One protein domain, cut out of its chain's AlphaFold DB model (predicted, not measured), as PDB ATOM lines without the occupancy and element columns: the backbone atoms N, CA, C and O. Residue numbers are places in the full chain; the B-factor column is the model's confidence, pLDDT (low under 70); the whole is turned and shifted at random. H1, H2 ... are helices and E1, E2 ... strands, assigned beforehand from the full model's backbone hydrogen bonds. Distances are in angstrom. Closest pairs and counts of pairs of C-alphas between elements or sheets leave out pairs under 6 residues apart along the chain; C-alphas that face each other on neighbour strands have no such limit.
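This is residues 14 to 84 and 92 to 166 of the 185 residues of a protein of Escherichia coli (UniProt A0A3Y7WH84). What does the model look like? The helix H5 runs through the middle, the hairpin E1 and E2 packs along one side of it, H3 crosses it, and H4 meets it near its first residues, about perpendicular to it; beyond the hairpin lies a second helix pair, H1 and H2, while the small hairpin E3 and E4 lies at the far end from that pair. What is it made of? The 146 printed residues hold five named helices and four named strands in the order E1 E2 H1 H2 H3 H4 E3 E4 H5, with two antiparallel two-stranded sheets, in the mixed class of helices and strands. How is it shaped? It is compact and rounded, with a radius of gyration of the C-alphas of 14.7 A and spans of 40 by 35 by 32 A.

How does the printed part start? E1, residues 14 to 18, and E2, residues 25 to 31, form an antiparallel hairpin, with N 15 and O 29 2.8 A apart and N 17 and O 27 3.0 A apart, within hydrogen-bond range. What follows? H1, residues 35 to 48, and E2 are near each other, with 6 pairs of C-alphas within 10 A. H1 touches H2, residues 62 to 72, at a steep tilt of 50 degrees, the same way; their closest C-alphas are those of Ala 35 and Val 65, 4.8 A apart. What meets H5, residues 151 to 165? The closest C-alphas of E1 and H5, those of Asp 16 and Tyr 156, are 5.4 A apart. H3, residues 104 to 116, touches H5 about perpendicular at 84 degrees, closest at C-alphas 107 and 157, 5.6 A; H4, residues 125 to 132, touches it about perpendicular at 84 degrees, closest at C-alphas 127 and 153, 4.9 A. What of the backbones? E3, residues 134 to 136, and E4, residues 142 to 144, form an antiparallel hairpin with N 135 and O 143 2.9 A apart, and every O i to N i+4 pair is within hydrogen-bond range in H1, H3, H4 and H5, and 6 of 7 in H2.

Where are the anchors? E1 begins at C-alpha 14 (42.334, -11.295, -37.048), and H5 ends at C-alpha 165 (25.121, -19.893, -42.234). How long are the longer elements? From first to last C-alpha, H5 measures 20.8 A, H1 20.0 A, H3 18.5 A and E2 17.7 A.

Is anything missing? Residues 85 to 91 are not printed, and C-alphas 84 and 92 are 13.6 A apart across the cut. Which link is long? Of the links printed whole, H1 to H2 is long, with 13 residues. Where is confidence low? Residues 82 to 84 and 92 to 93 are under 70 in pLDDT.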
ATOM      1  N   SER A  14      43.119 -10.937 -38.225       95.56
ATOM      2  CA  SER A  14      42.334 -11.295 -37.048       95.56
ATOM      3  C   SER A  14      41.472 -12.547 -37.244       95.56
ATOM      4  O   SER A  14      40.937 -12.836 -38.318       95.56
ATOM      5  N   LEU A  15      41.353 -13.348 -36.188       97.50
ATOM      6  CA  LEU A  15      40.636 -14.616 -36.172       97.50
ATOM      7  C   LEU A  15      39.775 -14.722 -34.918       97.50
ATOM      8  O   LEU A  15      40.286 -14.725 -33.801       97.50
ATOM      9  N   ASP A  16      38.488 -14.961 -35.136       98.44
ATOM     10  CA  ASP A  16      37.508 -15.205 -34.089       98.44
ATOM     11  C   ASP A  16      36.907 -16.601 -34.164       98.44
ATOM     12  O   ASP A  16      36.575 -17.109 -35.240       98.44
ATOM     13  N   VAL A  17      36.721 -17.205 -32.991       98.38
ATOM     14  CA  VAL A  17      36.000 -18.468 -32.828       98.38
ATOM     15  C   VAL A  17      34.823 -18.247 -31.892       98.38
ATOM     16  O   VAL A  17      34.999 -17.872 -30.732       98.38
ATOM     17  N   VAL A  18      33.619 -18.544 -32.381       98.25
ATOM     18  CA  VAL A  18      32.374 -18.455 -31.609       98.25
ATOM     19  C   VAL A  18      31.716 -19.825 -31.452       98.25
ATOM     20  O   VAL A  18      31.738 -20.668 -32.354       98.25
ATOM     21  N   LYS A  19      31.084 -20.069 -30.302       97.00
ATOM     22  CA  LYS A  19      30.285 -21.278 -30.079       97.00
ATOM     23  C   LYS A  19      29.051 -21.260 -30.966       97.00
ATOM     24  O   LYS A  19      28.219 -20.360 -30.882       97.00
ATOM     25  N   ARG A  20      28.830 -22.349 -31.702       94.44
ATOM     26  CA  ARG A  20      27.598 -22.550 -32.482       94.44
ATOM     27  C   ARG A  20      26.323 -22.394 -31.640       94.44
ATOM     28  O   ARG A  20      25.340 -21.841 -32.123       94.44
ATOM     29  N   SER A  21      26.329 -22.884 -30.398       94.19
ATOM     30  CA  SER A  21      25.142 -22.941 -29.532       94.19
ATOM     31  C   SER A  21      24.579 -21.564 -29.186       94.19
ATOM     32  O   SER A  21      23.380 -21.353 -29.313       94.19
ATOM     33  N   ASN A  22      25.431 -20.633 -28.766       94.25
ATOM     34  CA  ASN A  22      25.009 -19.362 -28.171       94.25
ATOM     35  C   ASN A  22      25.736 -18.136 -28.742       94.25
ATOM     36  O   ASN A  22      25.353 -17.027 -28.406       94.25
ATOM     37  N   GLY A  23      26.734 -18.310 -29.613       95.62
ATOM     38  CA  GLY A  23      27.487 -17.198 -30.201       95.62
ATOM     39  C   GLY A  23      28.594 -16.656 -29.309       95.62
ATOM     40  O   GLY A  23      29.221 -15.673 -29.674       95.62
ATOM     41  N   GLU A  24      28.860 -17.290 -28.169       97.88
ATOM     42  CA  GLU A  24      29.920 -16.869 -27.259       97.88
ATOM     43  C   GLU A  24      31.300 -16.990 -27.914       97.88
ATOM     44  O   GLU A  24      31.660 -18.063 -28.406       97.88
ATOM     45  N   GLN A  25      32.077 -15.909 -27.869       98.31
ATOM     46  CA  GLN A  25      33.476 -15.875 -28.283       98.31
ATOM     47  C   GLN A  25      34.314 -16.742 -27.336       98.31
ATOM     48  O   GLN A  25      34.297 -16.550 -26.121       98.31
ATOM     49  N   VAL A  26      35.035 -17.714 -27.892       98.25
ATOM     50  CA  VAL A  26      35.861 -18.671 -27.129       98.25
ATOM     51  C   VAL A  26      37.341 -18.591 -27.450       98.25
ATOM     52  O   VAL A  26      38.156 -19.053 -26.657       98.25
ATOM     53  N   ALA A  27      37.691 -18.003 -28.588       97.94
ATOM     54  CA  ALA A  27      39.057 -17.659 -28.921       97.94
ATOM     55  C   ALA A  27      39.059 -16.415 -29.792       97.94
ATOM     56  O   ALA A  27      38.152 -16.220 -30.604       97.94
ATOM     57  N   HIS A  28      40.109 -15.627 -29.623       98.00
ATOM     58  CA  HIS A  28      40.430 -14.503 -30.471       98.00
ATOM     59  C   HIS A  28      41.943 -14.490 -30.683       98.00
ATOM     60  O   HIS A  28      42.708 -14.793 -29.763       98.00
ATOM     61  N   TRP A  29      42.367 -14.149 -31.889       97.19
ATOM     62  CA  TRP A  29      43.754 -13.863 -32.212       97.19
ATOM     63  C   TRP A  29      43.800 -12.643 -33.123       97.19
ATOM     64  O   TRP A  29      42.979 -12.515 -34.029       97.19
ATOM     65  N   PHE A  30      44.782 -11.776 -32.908       94.44
ATOM     66  CA  PHE A  30      45.108 -10.691 -33.821       94.44
ATOM     67  C   PHE A  30      46.623 -10.499 -33.852       94.44
ATOM     68  O   PHE A  30      47.308 -10.725 -32.850       94.44
ATOM     69  N   GLY A  31      47.152 -10.092 -34.998       92.00
ATOM     70  CA  GLY A  31      48.579  -9.850 -35.160       92.00
ATOM     71  C   GLY A  31      49.003  -9.820 -36.618       92.00
ATOM     72  O   GLY A  31      48.176  -9.873 -37.524       92.00
ATOM     73  N   HIS A  32      50.309  -9.753 -36.843       90.25
ATOM     74  CA  HIS A  32      50.877  -9.737 -38.186       90.25
ATOM     75  C   HIS A  32      51.436 -11.115 -38.515       90.25
ATOM     76  O   HIS A  32      52.342 -11.606 -37.843       90.25
ATOM     77  N   LEU A  33      50.878 -11.728 -39.550       89.50
ATOM     78  CA  LEU A  33      51.388 -12.939 -40.175       89.50
ATOM     79  C   LEU A  33      51.250 -12.765 -41.681       89.50
ATOM     80  O   LEU A  33      50.300 -12.136 -42.147       89.50
ATOM     81  N   ASP A  34      52.178 -13.344 -42.437       89.81
ATOM     82  CA  ASP A  34      51.949 -13.526 -43.863       89.81
ATOM     83  C   ASP A  34      50.771 -14.488 -44.104       89.81
ATOM     84  O   ASP A  34      50.309 -15.208 -43.209       89.81
ATOM     85  N   ALA A  35      50.279 -14.497 -45.340       90.44
ATOM     86  CA  ALA A  35      49.100 -15.265 -45.711       90.44
ATOM     87  C   ALA A  35      49.246 -16.780 -45.460       90.44
ATOM     88  O   ALA A  35      48.273 -17.445 -45.093       90.44
ATOM     89  N   GLU A  36      50.442 -17.342 -45.641       93.62
ATOM     90  CA  GLU A  36      50.677 -18.773 -45.459       93.62
ATOM     91  C   GLU A  36      50.682 -19.136 -43.972       93.62
ATOM     92  O   GLU A  36      49.945 -20.038 -43.557       93.62
ATOM     93  N   LEU A  37      51.433 -18.399 -43.149       94.75
ATOM     94  CA  LEU A  37      51.441 -18.593 -41.698       94.75
ATOM     95  C   LEU A  37      50.052 -18.382 -41.093       94.75
ATOM     96  O   LEU A  37      49.637 -19.145 -40.213       94.75
ATOM     97  N   PHE A  38      49.297 -17.404 -41.590       95.38
ATOM     98  CA  PHE A  38      47.935 -17.185 -41.128       95.38
ATOM     99  C   PHE A  38      47.000 -18.342 -41.510       95.38
ATOM    100  O   PHE A  38      46.219 -18.803 -40.675       95.38
ATOM    101  N   ALA A  39      47.125 -18.908 -42.716       96.69
ATOM    102  CA  ALA A  39      46.383 -20.111 -43.105       96.69
ATOM    103  C   ALA A  39      46.720 -21.326 -42.217       96.69
ATOM    104  O   ALA A  39      45.822 -22.091 -41.836       96.69
ATOM    105  N   HIS A  40      47.992 -21.491 -41.835       98.00
ATOM    106  CA  HIS A  40      48.417 -22.511 -40.873       98.00
ATOM    107  C   HIS A  40      47.762 -22.316 -39.504       98.00
ATOM    108  O   HIS A  40      47.190 -23.271 -38.964       98.00
ATOM    109  N   LEU A  41      47.779 -21.088 -38.979       98.00
ATOM    110  CA  LEU A  41      47.131 -20.743 -37.716       98.00
ATOM    111  C   LEU A  41      45.629 -21.055 -37.762       98.00
ATOM    112  O   LEU A  41      45.116 -21.744 -36.878       98.00
ATOM    113  N   ILE A  42      44.933 -20.615 -38.815       98.06
ATOM    114  CA  ILE A  42      43.499 -20.870 -39.000       98.06
ATOM    115  C   ILE A  42      43.212 -22.377 -38.978       98.06
ATOM    116  O   ILE A  42      42.323 -22.815 -38.246       98.06
ATOM    117  N   SER A  43      43.965 -23.185 -39.733       98.38
ATOM    118  CA  SER A  43      43.776 -24.643 -39.774       98.38
ATOM    119  C   SER A  43      43.961 -25.288 -38.397       98.38
ATOM    120  O   SER A  43      43.139 -26.109 -37.978       98.38
ATOM    121  N   GLN A  44      45.008 -24.899 -37.663       98.31
ATOM    122  CA  GLN A  44      45.290 -25.428 -36.327       98.31
ATOM    123  C   GLN A  44      44.185 -25.071 -35.328       98.31
ATOM    124  O   GLN A  44      43.659 -25.958 -34.651       98.31
ATOM    125  N   VAL A  45      43.777 -23.800 -35.288       98.25
ATOM    126  CA  VAL A  45      42.693 -23.332 -34.418       98.25
ATOM    127  C   VAL A  45      41.385 -24.043 -34.772       98.25
ATOM    128  O   VAL A  45      40.728 -24.598 -33.894       98.25
ATOM    129  N   CYS A  46      41.026 -24.146 -36.053       98.00
ATOM    130  CA  CYS A  46      39.799 -24.838 -36.453       98.00
ATOM    131  C   CYS A  46      39.780 -26.306 -35.999       98.00
ATOM    132  O   CYS A  46      38.742 -26.801 -35.550       98.00
ATOM    133  N   ARG A  47      40.921 -27.005 -36.062       98.06
ATOM    134  CA  ARG A  47      41.056 -28.388 -35.575       98.06
ATOM    135  C   ARG A  47      40.940 -28.483 -34.056       98.06
ATOM    136  O   ARG A  47      40.260 -29.388 -33.573       98.06
ATOM    137  N   MET A  48      41.526 -27.537 -33.321       98.00
ATOM    138  CA  MET A  48      41.401 -27.445 -31.861       98.00
ATOM    139  C   MET A  48      39.935 -27.283 -31.425       98.00
ATOM    140  O   MET A  48      39.512 -27.880 -30.437       98.00
ATOM    141  N   TYR A  49      39.129 -26.562 -32.209       97.06
ATOM    142  CA  TYR A  49      37.707 -26.313 -31.946       97.06
ATOM    143  C   TYR A  49      36.760 -27.249 -32.724       97.06
ATOM    144  O   TYR A  49      35.753 -26.823 -33.289       97.06
ATOM    145  N   ASN A  50      37.043 -28.559 -32.709       95.50
ATOM    146  CA  ASN A  50      36.183 -29.624 -33.260       95.50
ATOM    147  C   ASN A  50      35.892 -29.505 -34.770       95.50
ATOM    148  O   ASN A  50      34.755 -29.711 -35.218       95.50
ATOM    149  N   ASN A  51      36.927 -29.195 -35.552       95.88
ATOM    150  CA  ASN A  51      36.818 -28.884 -36.976       95.88
ATOM    151  C   ASN A  51      35.766 -27.788 -37.220       95.88
ATOM    152  O   ASN A  51      34.712 -28.027 -37.821       95.88
ATOM    153  N   ALA A  52      36.050 -26.597 -36.695       96.75
ATOM    154  CA  ALA A  52      35.193 -25.428 -36.824       96.75
ATOM    155  C   ALA A  52      34.883 -25.092 -38.295       96.75
ATOM    156  O   ALA A  52      35.713 -25.284 -39.187       96.75
ATOM    157  N   PHE A  53      33.671 -24.591 -38.542       97.19
ATOM    158  CA  PHE A  53      33.295 -24.023 -39.836       97.19
ATOM    159  C   PHE A  53      33.882 -22.615 -39.942       97.19
ATOM    160  O   PHE A  53      33.669 -21.806 -39.040       97.19
ATOM    161  N   VAL A  54      34.634 -22.338 -41.007       97.31
ATOM    162  CA  VAL A  54      35.427 -21.112 -41.133       97.31
ATOM    163  C   VAL A  54      35.066 -20.330 -42.388       97.31
ATOM    164  O   VAL A  54      35.025 -20.874 -43.488       97.31
ATOM    165  N   GLY A  55      34.841 -19.030 -42.213       96.62
ATOM    166  CA  GLY A  55      34.721 -18.047 -43.284       96.62
ATOM    167  C   GLY A  55      35.946 -17.141 -43.281       96.62
ATOM    168  O   GLY A  55      35.954 -16.164 -42.530       96.62
ATOM    169  N   PRO A  56      37.017 -17.484 -44.013       95.69
ATOM    170  CA  PRO A  56      38.077 -16.526 -44.304       95.69
ATOM    171  C   PRO A  56      37.537 -15.452 -45.249       95.69
ATOM    172  O   PRO A  56      36.806 -15.778 -46.187       95.69
ATOM    173  N   GLU A  57      37.866 -14.193 -45.002       93.81
ATOM    174  CA  GLU A  57      37.571 -13.117 -45.938       93.81
ATOM    175  C   GLU A  57      38.387 -13.279 -47.229       93.81
ATOM    176  O   GLU A  57      39.485 -13.836 -47.232       93.81
ATOM    177  N   ARG A  58      37.803 -12.864 -48.354       89.94
ATOM    178  CA  ARG A  58      38.364 -12.980 -49.705       89.94
ATOM    179  C   ARG A  58      38.597 -11.605 -50.352       89.94
ATOM    180  O   ARG A  58      38.508 -11.471 -51.567       89.94
ATOM    181  N   ASN A  59      38.839 -10.555 -49.580       82.25
ATOM    182  CA  ASN A  59      39.390  -9.307 -50.114       82.25
ATOM    183  C   ASN A  59      40.917  -9.440 -50.247       82.25
ATOM    184  O   ASN A  59      41.558 -10.117 -49.450       82.25
ATOM    185  N   ASN A  60      41.507  -8.833 -51.281       76.62
ATOM    186  CA  ASN A  60      42.959  -8.676 -51.456       76.62
ATOM    187  C   ASN A  60      43.791  -9.940 -51.113       76.62
ATOM    188  O   ASN A  60      43.750 -10.938 -51.843       76.62
ATOM    189  N   HIS A  61      44.532  -9.924 -49.998       81.50
ATOM    190  CA  HIS A  61      45.403 -11.017 -49.547       81.50
ATOM    191  C   HIS A  61      44.659 -12.278 -49.079       81.50
ATOM    192  O   HIS A  61      45.249 -13.363 -49.038       81.50
ATOM    193  N   GLY A  62      43.356 -12.181 -48.813       85.88
ATOM    194  CA  GLY A  62      42.500 -13.303 -48.442       85.88
ATOM    195  C   GLY A  62      42.503 -14.436 -49.467       85.88
ATOM    196  O   GLY A  62      42.441 -15.610 -49.101       85.88
ATOM    197  N   HIS A  63      42.696 -14.126 -50.755       90.19
ATOM    198  CA  HIS A  63      42.841 -15.144 -51.801       90.19
ATOM    199  C   HIS A  63      44.021 -16.095 -51.554       90.19
ATOM    200  O   HIS A  63      43.873 -17.308 -51.723       90.19
ATOM    201  N   ALA A  64      45.173 -15.567 -51.126       92.00
ATOM    202  CA  ALA A  64      46.353 -16.375 -50.830       92.00
ATOM    203  C   ALA A  64      46.135 -17.241 -49.580       92.00
ATOM    204  O   ALA A  64      46.456 -18.433 -49.586       92.00
ATOM    205  N   VAL A  65      45.500 -16.674 -48.547       94.44
ATOM    206  CA  VAL A  65      45.127 -17.404 -47.324       94.44
ATOM    207  C   VAL A  65      44.191 -18.563 -47.654       94.44
ATOM    208  O   VAL A  65      44.416 -19.685 -47.206       94.44
ATOM    209  N   ILE A  66      43.165 -18.329 -48.473       94.81
ATOM    210  CA  ILE A  66      42.186 -19.347 -48.875       94.81
ATOM    211  C   ILE A  66      42.832 -20.460 -49.699       94.81
ATOM    212  O   ILE A  66      42.546 -21.637 -49.457       94.81
ATOM    213  N   LEU A  67      43.701 -20.108 -50.655       94.12
ATOM    214  CA  LEU A  67      44.406 -21.081 -51.486       94.12
ATOM    215  C   LEU A  67      45.216 -22.044 -50.614       94.12
ATOM    216  O   LEU A  67      45.040 -23.258 -50.720       94.12
ATOM    217  N   LYS A  68      46.016 -21.504 -49.689       96.38
ATOM    218  CA  LYS A  68      46.796 -22.317 -48.756       96.38
ATOM    219  C   LYS A  68      45.903 -23.093 -47.789       96.38
ATOM    220  O   LYS A  68      46.113 -24.280 -47.551       96.38
ATOM    221  N   LEU A  69      44.862 -22.461 -47.247       96.69
ATOM    222  CA  LEU A  69      43.953 -23.098 -46.295       96.69
ATOM    223  C   LEU A  69      43.239 -24.313 -46.905       96.69
ATOM    224  O   LEU A  69      43.026 -25.300 -46.201       96.69
ATOM    225  N   ARG A  70      42.924 -24.284 -48.207       95.38
ATOM    226  CA  ARG A  70      42.345 -25.421 -48.943       95.38
ATOM    227  C   ARG A  70      43.258 -26.654 -48.948       95.38
ATOM    228  O   ARG A  70      42.749 -27.771 -48.983       95.38
ATOM    229  N   GLU A  71      44.575 -26.471 -48.900       96.56
ATOM    230  CA  GLU A  71      45.548 -27.569 -48.790       96.56
ATOM    231  C   GLU A  71      45.620 -28.118 -47.355       96.56
ATOM    232  O   GLU A  71      45.792 -29.316 -47.141       96.56
ATOM    233  N   LEU A  72      45.469 -27.240 -46.358       97.56
ATOM    234  CA  LEU A  72      45.689 -27.554 -44.942       97.56
ATOM    235  C   LEU A  72      44.434 -28.046 -44.204       97.56
ATOM    236  O   LEU A  72      44.534 -28.688 -43.145       97.56
ATOM    237  N   TYR A  73      43.246 -27.708 -44.704       97.19
ATOM    238  CA  TYR A  73      41.983 -27.875 -43.992       97.19
ATOM    239  C   TYR A  73      40.869 -28.406 -44.913       97.19
ATOM    240  O   TYR A  73      40.777 -27.986 -46.064       97.19
ATOM    241  N   PRO A  74      40.001 -29.338 -44.454       95.31
ATOM    242  CA  PRO A  74      39.003 -29.939 -45.333       95.31
ATOM    243  C   PRO A  74      38.031 -28.896 -45.896       95.31
ATOM    244  O   PRO A  74      37.289 -28.276 -45.135       95.31
ATOM    245  N   THR A  75      37.951 -28.787 -47.225       92.62
ATOM    246  CA  THR A  75      37.139 -27.780 -47.934       92.62
ATOM    247  C   THR A  75      35.674 -27.742 -47.496       92.62
ATOM    248  O   THR A  75      35.076 -26.679 -47.463       92.62
ATOM    249  N   ARG A  76      35.098 -28.877 -47.071       91.50
ATOM    250  CA  ARG A  76      33.719 -28.951 -46.543       91.50
ATOM    251  C   ARG A  76      33.463 -28.094 -45.294       91.50
ATOM    252  O   ARG A  76      32.311 -27.896 -44.924       91.50
ATOM    253  N   TYR A  77      34.520 -27.677 -44.599       94.81
ATOM    254  CA  TYR A  77      34.445 -26.815 -43.423       94.81
ATOM    255  C   TYR A  77      34.836 -25.366 -43.726       94.81
ATOM    256  O   TYR A  77      34.822 -24.546 -42.815       94.81
ATOM    257  N   ILE A  78      35.174 -25.050 -44.976       95.25
ATOM    258  CA  ILE A  78      35.443 -23.691 -45.436       95.25
ATOM    259  C   ILE A  78      34.165 -23.179 -46.099       95.25
ATOM    260  O   ILE A  78      33.561 -23.875 -46.916       95.25
ATOM    261  N   TYR A  79      33.733 -21.979 -45.725       94.69
ATOM    262  CA  TYR A  79      32.563 -21.343 -46.311       94.69
ATOM    263  C   TYR A  79      32.726 -21.191 -47.824       94.69
ATOM    264  O   TYR A  79      33.799 -20.843 -48.317       94.69
ATOM    265  N   ASN A  80      31.643 -21.457 -48.545       89.81
ATOM    266  CA  ASN A  80      31.552 -21.311 -49.986       89.81
ATOM    267  C   ASN A  80      30.300 -20.497 -50.298       89.81
ATOM    268  O   ASN A  80      29.193 -20.896 -49.932       89.81
ATOM    269  N   GLU A  81      30.484 -19.367 -50.962       79.06
ATOM    270  CA  GLU A  81      29.393 -18.503 -51.378       79.06
ATOM    271  C   GLU A  81      28.717 -19.087 -52.625       79.06
ATOM    272  O   GLU A  81      29.134 -18.848 -53.758       79.06
ATOM    273  N   GLN A  82      27.669 -19.886 -52.414       67.12
ATOM    274  CA  GLN A  82      26.799 -20.336 -53.500       67.12
ATOM    275  C   GLN A  82      25.879 -19.179 -53.901       67.12
ATOM    276  O   GLN A  82      25.030 -18.757 -53.116       67.12
ATOM    277  N   HIS A  83      26.053 -18.655 -55.114       52.47
ATOM    278  CA  HIS A  83      25.055 -17.776 -55.715       52.47
ATOM    279  C   HIS A  83      23.864 -18.653 -56.117       52.47
ATOM    280  O   HIS A  83      24.034 -19.604 -56.874       52.47
ATOM    281  N   LEU A  84      22.670 -18.363 -55.589       43.25
ATOM    282  CA  LEU A  84      21.442 -19.071 -55.978       43.25
ATOM    283  C   LEU A  84      20.980 -18.727 -57.406       43.25
ATOM    284  O   LEU A  84      20.115 -19.414 -57.936       43.25
ATOM    285  N   THR A  92      32.868 -22.990 -60.419       57.84
ATOM    286  CA  THR A  92      34.019 -22.909 -59.519       57.84
ATOM    287  C   THR A  92      33.553 -22.405 -58.151       57.84
ATOM    288  O   THR A  92      33.178 -21.234 -58.021       57.84
ATOM    289  N   PRO A  93      33.604 -23.237 -57.091       63.44
ATOM    290  CA  PRO A  93      33.192 -22.831 -55.757       63.44
ATOM    291  C   PRO A  93      34.013 -21.635 -55.270       63.44
ATOM    292  O   PRO A  93      35.238 -21.685 -55.127       63.44
ATOM    293  N   ARG A  94      33.299 -20.549 -54.989       83.62
ATOM    294  CA  ARG A  94      33.808 -19.286 -54.471       83.62
ATOM    295  C   ARG A  94      34.019 -19.412 -52.959       83.62
ATOM    296  O   ARG A  94      33.195 -18.972 -52.165       83.62
ATOM    297  N   LEU A  95      35.141 -20.026 -52.574       91.06
ATOM    298  CA  LEU A  95      35.539 -20.177 -51.169       91.06
ATOM    299  C   LEU A  95      35.792 -18.820 -50.507       91.06
ATOM    300  O   LEU A  95      36.405 -17.951 -51.118       91.06
ATOM    301  N   GLY A  96      35.384 -18.690 -49.249       93.25
ATOM    302  CA  GLY A  96      35.557 -17.486 -48.443       93.25
ATOM    303  C   GLY A  96      34.374 -16.520 -48.501       93.25
ATOM    304  O   GLY A  96      33.480 -16.627 -49.339       93.25
ATOM    305  N   TRP A  97      34.356 -15.598 -47.544       93.81
ATOM    306  CA  TRP A  97      33.388 -14.513 -47.454       93.81
ATOM    307  C   TRP A  97      33.878 -13.316 -48.265       93.81
ATOM    308  O   TRP A  97      35.026 -12.907 -48.117       93.81
ATOM    309  N   LEU A  98      33.026 -12.738 -49.108       92.38
ATOM    310  CA  LEU A  98      33.360 -11.516 -49.832       92.38
ATOM    311  C   LEU A  98      32.660 -10.320 -49.187       92.38
ATOM    312  O   LEU A  98      31.439 -10.176 -49.297       92.38
ATOM    313  N   THR A  99      33.426  -9.433 -48.558       89.44
ATOM    314  CA  THR A  99      32.902  -8.157 -48.069       89.44
ATOM    315  C   THR A  99      32.785  -7.174 -49.226       89.44
ATOM    316  O   THR A  99      33.747  -6.834 -49.906       89.44
ATOM    317  N   THR A 100      31.567  -6.710 -49.463       89.12
ATOM    318  CA  THR A 100      31.224  -5.711 -50.472       89.12
ATOM    319  C   THR A 100      30.308  -4.674 -49.843       89.12
ATOM    320  O   THR A 100      29.755  -4.885 -48.761       89.12
ATOM    321  N   ARG A 101      30.030  -3.582 -50.560       85.88
ATOM    322  CA  ARG A 101      29.000  -2.615 -50.150       85.88
ATOM    323  C   ARG A 101      27.619  -3.258 -49.925       85.88
ATOM    324  O   ARG A 101      26.818  -2.703 -49.184       85.88
ATOM    325  N   GLN A 102      27.344  -4.410 -50.544       87.06
ATOM    326  CA  GLN A 102      26.077  -5.133 -50.415       87.06
ATOM    327  C   GLN A 102      26.077  -6.150 -49.263       87.06
ATOM    328  O   GLN A 102      25.065  -6.288 -48.583       87.06
ATOM    329  N   SER A 103      27.195  -6.840 -49.011       89.88
ATOM    330  CA  SER A 103      27.287  -7.861 -47.952       89.88
ATOM    331  C   SER A 103      27.682  -7.287 -46.586       89.88
ATOM    332  O   SER A 103      27.279  -7.833 -45.561       89.88
ATOM    333  N   LYS A 104      28.393  -6.151 -46.538       91.06
ATOM    334  CA  LYS A 104      28.778  -5.465 -45.289       91.06
ATOM    335  C   LYS A 104      27.560  -5.072 -44.425       91.06
ATOM    336  O   LYS A 104      27.594  -5.338 -43.226       91.06
ATOM    337  N   PRO A 105      26.440  -4.562 -44.985       92.38
ATOM    338  CA  PRO A 105      25.200  -4.365 -44.231       92.38
ATOM    339  C   PRO A 105      24.683  -5.616 -43.513       92.38
ATOM    340  O   PRO A 105      24.264  -5.504 -42.364       92.38
ATOM    341  N   VAL A 106      24.777  -6.801 -44.128       93.81
ATOM    342  CA  VAL A 106      24.341  -8.073 -43.516       93.81
ATOM    343  C   VAL A 106      25.088  -8.332 -42.206       93.81
ATOM    344  O   VAL A 106      24.460  -8.607 -41.185       93.81
ATOM    345  N   LEU A 107      26.413  -8.154 -42.218       95.00
ATOM    346  CA  LEU A 107      27.258  -8.289 -41.029       95.00
ATOM    347  C   LEU A 107      26.831  -7.313 -39.926       95.00
ATOM    348  O   LEU A 107      26.620  -7.707 -38.778       95.00
ATOM    349  N   THR A 108      26.650  -6.040 -40.283       93.56
ATOM    350  CA  THR A 108      26.309  -5.000 -39.306       93.56
ATOM    351  C   THR A 108      24.902  -5.150 -38.728       93.56
ATOM    352  O   THR A 108      24.718  -4.931 -37.533       93.56
ATOM    353  N   GLU A 109      23.915  -5.576 -39.518       94.06
ATOM    354  CA  GLU A 109      22.555  -5.833 -39.023       94.06
ATOM    355  C   GLU A 109      22.494  -7.078 -38.131       94.06
ATOM    356  O   GLU A 109      21.839  -7.065 -37.080       94.06
ATOM    357  N   GLY A 110      23.245  -8.128 -38.481       94.56
ATOM    358  CA  GLY A 110      23.452  -9.276 -37.600       94.56
ATOM    359  C   GLY A 110      24.046  -8.842 -36.258       94.56
ATOM    360  O   GLY A 110      23.545  -9.221 -35.196       94.56
ATOM    361  N   MET A 111      25.050  -7.963 -36.289       94.81
ATOM    362  CA  MET A 111      25.695  -7.462 -35.081       94.81
ATOM    363  C   MET A 111      24.772  -6.587 -34.219       94.81
ATOM    364  O   MET A 111      24.685  -6.798 -33.007       94.81
ATOM    365  N   LYS A 112      24.016  -5.663 -34.827       94.19
ATOM    366  CA  LYS A 112      22.990  -4.863 -34.130       94.19
ATOM    367  C   LYS A 112      21.964  -5.756 -33.440       94.19
ATOM    368  O   LYS A 112      21.633  -5.533 -32.278       94.19
ATOM    369  N   THR A 113      21.505  -6.804 -34.124       96.00
ATOM    370  CA  THR A 113      20.557  -7.776 -33.564       96.00
ATOM    371  C   THR A 113      21.132  -8.470 -32.331       96.00
ATOM    372  O   THR A 113      20.447  -8.604 -31.318       96.00
ATOM    373  N   LEU A 114      22.395  -8.894 -32.380       95.69
ATOM    374  CA  LEU A 114      23.057  -9.538 -31.247       95.69
ATOM    375  C   LEU A 114      23.217  -8.600 -30.042       95.69
ATOM    376  O   LEU A 114      22.984  -9.020 -28.906       95.69
ATOM    377  N   LEU A 115      23.595  -7.342 -30.285       94.81
ATOM    378  CA  LEU A 115      23.780  -6.325 -29.246       94.81
ATOM    379  C   LEU A 115      22.453  -5.923 -28.596       94.81
ATOM    380  O   LEU A 115      22.348  -5.962 -27.373       94.81
ATOM    381  N   ASN A 116      21.428  -5.624 -29.398       96.31
ATOM    382  CA  ASN A 116      20.106  -5.214 -28.910       96.31
ATOM    383  C   ASN A 116      19.451  -6.276 -28.020       96.31
ATOM    384  O   ASN A 116      18.721  -5.948 -27.090       96.31
ATOM    385  N   ASN A 117      19.730  -7.550 -28.294       95.81
ATOM    386  CA  ASN A 117      19.197  -8.670 -27.526       95.81
ATOM    387  C   ASN A 117      20.105  -9.096 -26.356       95.81
ATOM    388  O   ASN A 117      19.765 -10.038 -25.646       95.81
ATOM    389  N   GLY A 118      21.263  -8.453 -26.150       94.00
ATOM    390  CA  GLY A 118      22.193  -8.796 -25.067       94.00
ATOM    391  C   GLY A 118      22.845 -10.178 -25.206       94.00
ATOM    392  O   GLY A 118      23.285 -10.759 -24.217       94.00
ATOM    393  N   ILE A 119      22.908 -10.721 -26.425       95.44
ATOM    394  CA  ILE A 119      23.391 -12.083 -26.719       95.44
ATOM    395  C   ILE A 119      24.618 -12.089 -27.631       95.44
ATOM    396  O   ILE A 119      24.906 -13.100 -28.267       95.44
ATOM    397  N   SER A 120      25.340 -10.969 -27.719       94.06
ATOM    398  CA  SER A 120      26.553 -10.894 -28.533       94.06
ATOM    399  C   SER A 120      27.550 -11.967 -28.125       94.06
ATOM    400  O   SER A 120      28.007 -12.707 -28.981       94.06
ATOM    401  N   GLY A 121      27.826 -12.122 -26.830       96.00
ATOM    402  CA  GLY A 121      28.796 -13.104 -26.353       96.00
ATOM    403  C   GLY A 121      30.250 -12.689 -26.596       96.00
ATOM    404  O   GLY A 121      31.130 -13.546 -26.520       96.00
ATOM    405  N   ILE A 122      30.502 -11.398 -26.858       97.62
ATOM    406  CA  ILE A 122      31.851 -10.824 -26.961       97.62
ATOM    407  C   ILE A 122      32.584 -11.000 -25.626       97.62
ATOM    408  O   ILE A 122      32.036 -10.728 -24.557       97.62
ATOM    409  N   ARG A 123      33.840 -11.440 -25.694       97.50
ATOM    410  CA  ARG A 123      34.767 -11.607 -24.564       97.50
ATOM    411  C   ARG A 123      36.051 -10.785 -24.715       97.50
ATOM    412  O   ARG A 123      36.740 -10.562 -23.726       97.50
ATOM    413  N   TRP A 124      36.366 -10.343 -25.927       97.25
ATOM    414  CA  TRP A 124      37.563  -9.601 -26.274       97.25
ATOM    415  C   TRP A 124      37.280  -8.098 -26.313       97.25
ATOM    416  O   TRP A 124      36.415  -7.630 -27.052       97.25
ATOM    417  N   SER A 125      38.016  -7.329 -25.511       95.94
ATOM    418  CA  SER A 125      37.823  -5.881 -25.408       95.94
ATOM    419  C   SER A 125      38.217  -5.134 -26.683       95.94
ATOM    420  O   SER A 125      37.609  -4.110 -26.974       95.94
ATOM    421  N   GLY A 126      39.163  -5.651 -27.476       94.69
ATOM    422  CA  GLY A 126      39.569  -5.028 -28.741       94.69
ATOM    423  C   GLY A 126      38.421  -4.919 -29.747       94.69
ATOM    424  O   GLY A 126      38.264  -3.876 -30.370       94.69
ATOM    425  N   THR A 127      37.540  -5.926 -29.807       95.62
ATOM    426  CA  THR A 127      36.326  -5.894 -30.640       95.62
ATOM    427  C   THR A 127      35.393  -4.749 -30.231       95.62
ATOM    428  O   THR A 127      34.801  -4.097 -31.086       95.62
ATOM    429  N   LEU A 128      35.261  -4.476 -28.926       94.94
ATOM    430  CA  LEU A 128      34.449  -3.359 -28.424       94.94
ATOM    431  C   LEU A 128      35.111  -2.005 -28.705       94.94
ATOM    432  O   LEU A 128      34.419  -1.044 -29.028       94.94
ATOM    433  N   SER A 129      36.437  -1.931 -28.594       94.62
ATOM    434  CA  SER A 129      37.190  -0.717 -28.910       94.62
ATOM    435  C   SER A 129      37.024  -0.313 -30.374       94.62
ATOM    436  O   SER A 129      36.714   0.843 -30.636       94.62
ATOM    437  N   GLU A 130      37.161  -1.256 -31.311       95.25
ATOM    438  CA  GLU A 130      36.975  -0.989 -32.746       95.25
ATOM    439  C   GLU A 130      35.513  -0.690 -33.099       95.25
ATOM    440  O   GLU A 130      35.228   0.120 -33.975       95.25
ATOM    441  N   MET A 131      34.555  -1.259 -32.361       94.56
ATOM    442  CA  MET A 131      33.137  -0.927 -32.529       94.56
ATOM    443  C   MET A 131      32.821   0.537 -32.213       94.56
ATOM    444  O   MET A 131      31.974   1.128 -32.879       94.56
ATOM    445  N   ASN A 132      33.497   1.143 -31.231       93.50
ATOM    446  CA  ASN A 132      33.277   2.549 -30.874       93.50
ATOM    447  C   ASN A 132      33.745   3.529 -31.955       93.50
ATOM    448  O   ASN A 132      33.299   4.674 -31.971       93.50
ATOM    449  N   THR A 133      34.645   3.097 -32.834       93.38
ATOM    450  CA  THR A 133      35.213   3.919 -33.908       93.38
ATOM    451  C   THR A 133      34.695   3.512 -35.284       93.38
ATOM    452  O   THR A 133      35.132   4.063 -36.291       93.38
ATOM    453  N   TYR A 134      33.742   2.580 -35.348       92.88
ATOM    454  CA  TYR A 134      33.148   2.117 -36.593       92.88
ATOM    455  C   TYR A 134      31.977   3.011 -37.007       92.88
ATOM    456  O   TYR A 134      30.933   3.048 -36.352       92.88
ATOM    457  N   VAL A 135      32.151   3.753 -38.100       91.75
ATOM    458  CA  VAL A 135      31.269   4.860 -38.492       91.75
ATOM    459  C   VAL A 135      30.845   4.764 -39.954       91.75
ATOM    460  O   VAL A 135      31.444   4.053 -40.759       91.75
ATOM    461  N   TYR A 136      29.799   5.505 -40.318       88.69
ATOM    462  CA  TYR A 136      29.483   5.764 -41.721       88.69
ATOM    463  C   TYR A 136      30.381   6.886 -42.247       88.69
ATOM    464  O   TYR A 136      30.456   7.959 -41.649       88.69
ATOM    465  N   ASP A 137      31.034   6.653 -43.380       84.25
ATOM    466  CA  ASP A 137      31.754   7.683 -44.114       84.25
ATOM    467  C   ASP A 137      30.792   8.635 -44.851       84.25
ATOM    468  O   ASP A 137      29.584   8.399 -44.965       84.25
ATOM    469  N   ALA A 138      31.335   9.717 -45.413       82.81
ATOM    470  CA  ALA A 138      30.559  10.707 -46.166       82.81
ATOM    471  C   ALA A 138      29.856  10.135 -47.419       82.81
ATOM    472  O   ALA A 138      28.945  10.761 -47.957       82.81
ATOM    473  N   LYS A 139      30.269   8.956 -47.901       81.56
ATOM    474  CA  LYS A 139      29.682   8.245 -49.050       81.56
ATOM    475  C   LYS A 139      28.639   7.203 -48.610       81.56
ATOM    476  O   LYS A 139      28.080   6.501 -49.461       81.56
ATOM    477  N   GLY A 140      28.368   7.103 -47.306       80.81
ATOM    478  CA  GLY A 140      27.427   6.165 -46.703       80.81
ATOM    479  C   GLY A 140      27.946   4.727 -46.603       80.81
ATOM    480  O   GLY A 140      27.137   3.813 -46.447       80.81
ATOM    481  N   SER A 141      29.255   4.498 -46.726       81.81
ATOM    482  CA  SER A 141      29.870   3.188 -46.466       81.81
ATOM    483  C   SER A 141      30.322   3.107 -45.012       81.81
ATOM    484  O   SER A 141      30.761   4.098 -44.445       81.81
ATOM    485  N   MET A 142      30.206   1.936 -44.390       87.25
ATOM    486  CA  MET A 142      30.643   1.737 -43.003       87.25
ATOM    487  C   MET A 142      32.110   1.341 -42.981       87.25
ATOM    488  O   MET A 142      32.450   0.390 -43.678       87.25
ATOM    489  N   ASN A 143      32.948   2.030 -42.211       89.12
ATOM    490  CA  ASN A 143      34.381   1.761 -42.061       89.12
ATOM    491  C   ASN A 143      34.868   2.237 -40.683       89.12
ATOM    492  O   ASN A 143      34.168   2.984 -39.995       89.12
ATOM    493  N   ALA A 144      36.078   1.840 -40.288       89.25
ATOM    494  CA  ALA A 144      36.758   2.483 -39.170       89.25
ATOM    495  C   ALA A 144      36.947   3.989 -39.433       89.25
ATOM    496  O   ALA A 144      37.194   4.420 -40.563       89.25
ATOM    497  N   GLN A 145      36.840   4.796 -38.379       90.25
ATOM    498  CA  GLN A 145      37.237   6.199 -38.402       90.25
ATOM    499  C   GLN A 145      38.713   6.324 -38.816       90.25
ATOM    500  O   GLN A 145      39.522   5.442 -38.533       90.25
ATOM    501  N   GLU A 146      39.075   7.434 -39.461       87.06
ATOM    502  CA  GLU A 146      40.457   7.712 -39.859       87.06
ATOM    503  C   GLU A 146      41.439   7.524 -38.687       87.06
ATOM    504  O   GLU A 146      41.221   8.033 -37.584       87.06
ATOM    505  N   GLY A 147      42.503   6.750 -38.923       85.44
ATOM    506  CA  GLY A 147      43.503   6.390 -37.912       85.44
ATOM    507  C   GLY A 147      43.094   5.259 -36.956       85.44
ATOM    508  O   GLY A 147      43.863   4.931 -36.053       85.44
ATOM    509  N   CYS A 148      41.913   4.665 -37.134       89.94
ATOM    510  CA  CYS A 148      41.444   3.498 -36.385       89.94
ATOM    511  C   CYS A 148      41.456   2.233 -37.256       89.94
ATOM    512  O   CYS A 148      41.636   2.297 -38.468       89.94
ATOM    513  N   PHE A 149      41.229   1.087 -36.617       90.62
ATOM    514  CA  PHE A 149      41.195  -0.231 -37.254       90.62
ATOM    515  C   PHE A 149      39.823  -0.885 -37.062       90.62
ATOM    516  O   PHE A 149      39.119  -0.550 -36.107       90.62
ATOM    517  N   ASP A 150      39.464  -1.823 -37.937       92.00
ATOM    518  CA  ASP A 150      38.247  -2.639 -37.846       92.00
ATOM    519  C   ASP A 150      38.488  -4.154 -37.975       92.00
ATOM    520  O   ASP A 150      37.520  -4.912 -37.911       92.00
ATOM    521  N   ASP A 151      39.739  -4.620 -38.077       92.50
ATOM    522  CA  ASP A 151      40.074  -6.031 -38.341       92.50
ATOM    523  C   ASP A 151      39.462  -7.008 -37.304       92.50
ATOM    524  O   ASP A 151      38.970  -8.104 -37.613       92.50
ATOM    525  N   GLN A 152      39.478  -6.628 -36.023       95.44
ATOM    526  CA  GLN A 152      38.979  -7.442 -34.906       95.44
ATOM    527  C   GLN A 152      37.449  -7.390 -34.811       95.44
ATOM    528  O   GLN A 152      36.814  -8.333 -34.332       95.44
ATOM    529  N   LEU A 153      36.832  -6.293 -35.250       95.81
ATOM    530  CA  LEU A 153      35.382  -6.200 -35.393       95.81
ATOM    531  C   LEU A 153      34.889  -7.011 -36.597       95.81
ATOM    532  O   LEU A 153      33.914  -7.759 -36.482       95.81
ATOM    533  N   MET A 154      35.561  -6.890 -37.738       95.25
ATOM    534  CA  MET A 154      35.223  -7.565 -38.989       95.25
ATOM    535  C   MET A 154      35.319  -9.082 -38.846       95.25
ATOM    536  O   MET A 154      34.344  -9.795 -39.109       95.25
ATOM    537  N   SER A 155      36.439  -9.590 -38.328       96.56
ATOM    538  CA  SER A 155      36.617 -11.023 -38.066       96.56
ATOM    539  C   SER A 155      35.548 -11.597 -37.125       96.56
ATOM    540  O   SER A 155      35.029 -12.689 -37.398       96.56
ATOM    541  N   TYR A 156      35.150 -10.848 -36.092       98.00
ATOM    542  CA  TYR A 156      34.066 -11.212 -35.182       98.00
ATOM    543  C   TYR A 156      32.691 -11.249 -35.866       98.00
ATOM    544  O   TYR A 156      31.948 -12.227 -35.718       98.00
ATOM    545  N   MET A 157      32.343 -10.218 -36.644       97.38
ATOM    546  CA  MET A 157      31.076 -10.182 -37.381       97.38
ATOM    547  C   MET A 157      30.983 -11.334 -38.385       97.38
ATOM    548  O   MET A 157      29.958 -12.016 -38.450       97.38
ATOM    549  N   ILE A 158      32.071 -11.616 -39.108       97.06
ATOM    550  CA  ILE A 158      32.148 -12.760 -40.021       97.06
ATOM    551  C   ILE A 158      31.961 -14.070 -39.247       97.06
ATOM    552  O   ILE A 158      31.226 -14.941 -39.703       97.06
ATOM    553  N   ALA A 159      32.559 -14.233 -38.063       97.88
ATOM    554  CA  ALA A 159      32.381 -15.445 -37.258       97.88
ATOM    555  C   ALA A 159      30.910 -15.676 -36.853       97.88
ATOM    556  O   ALA A 159      30.422 -16.811 -36.912       97.88
ATOM    557  N   GLN A 160      30.180 -14.615 -36.498       97.69
ATOM    558  CA  GLN A 160      28.745 -14.704 -36.204       97.69
ATOM    559  C   GLN A 160      27.915 -15.026 -37.451       97.69
ATOM    560  O   GLN A 160      27.015 -15.867 -37.390       97.69
ATOM    561  N   GLU A 161      28.258 -14.442 -38.597       96.62
ATOM    562  CA  GLU A 161      27.605 -14.765 -39.866       96.62
ATOM    563  C   GLU A 161      27.851 -16.228 -40.265       96.62
ATOM    564  O   GLU A 161      26.934 -16.939 -40.676       96.62
ATOM    565  N   MET A 162      29.066 -16.741 -40.055       96.50
ATOM    566  CA  MET A 162      29.379 -18.153 -40.282       96.50
ATOM    567  C   MET A 162      28.598 -19.069 -39.350       96.50
ATOM    568  O   MET A 162      28.156 -20.135 -39.774       96.50
ATOM    569  N   ARG A 163      28.372 -18.661 -38.097       95.56
ATOM    570  CA  ARG A 163      27.488 -19.385 -37.178       95.56
ATOM    571  C   ARG A 163      26.052 -19.433 -37.706       95.56
ATOM    572  O   ARG A 163      25.434 -20.494 -37.602       95.56
ATOM    573  N   ALA A 164      25.538 -18.337 -38.265       93.31
ATOM    574  CA  ALA A 164      24.193 -18.277 -38.838       93.31
ATOM    575  C   ALA A 164      24.060 -19.132 -40.111       93.31
ATOM    576  O   ALA A 164      23.060 -19.829 -40.285       93.31
ATOM    577  N   ARG A 165      25.090 -19.140 -40.967       91.69
ATOM    578  CA  ARG A 165      25.121 -19.893 -42.234       91.69
ATOM    579  C   ARG A 165      25.577 -21.343 -42.106       91.69
ATOM    580  O   ARG A 165      25.489 -22.092 -43.078       91.69
ATOM    581  N   MET A 166      26.091 -21.752 -40.945       88.06
ATOM    582  CA  MET A 166      26.669 -23.081 -40.765       88.06
ATOM    583  C   MET A 166      25.639 -24.167 -41.126       88.06
ATOM    584  O   MET A 166      24.581 -24.238 -40.489       88.06
TER     585      MET A 166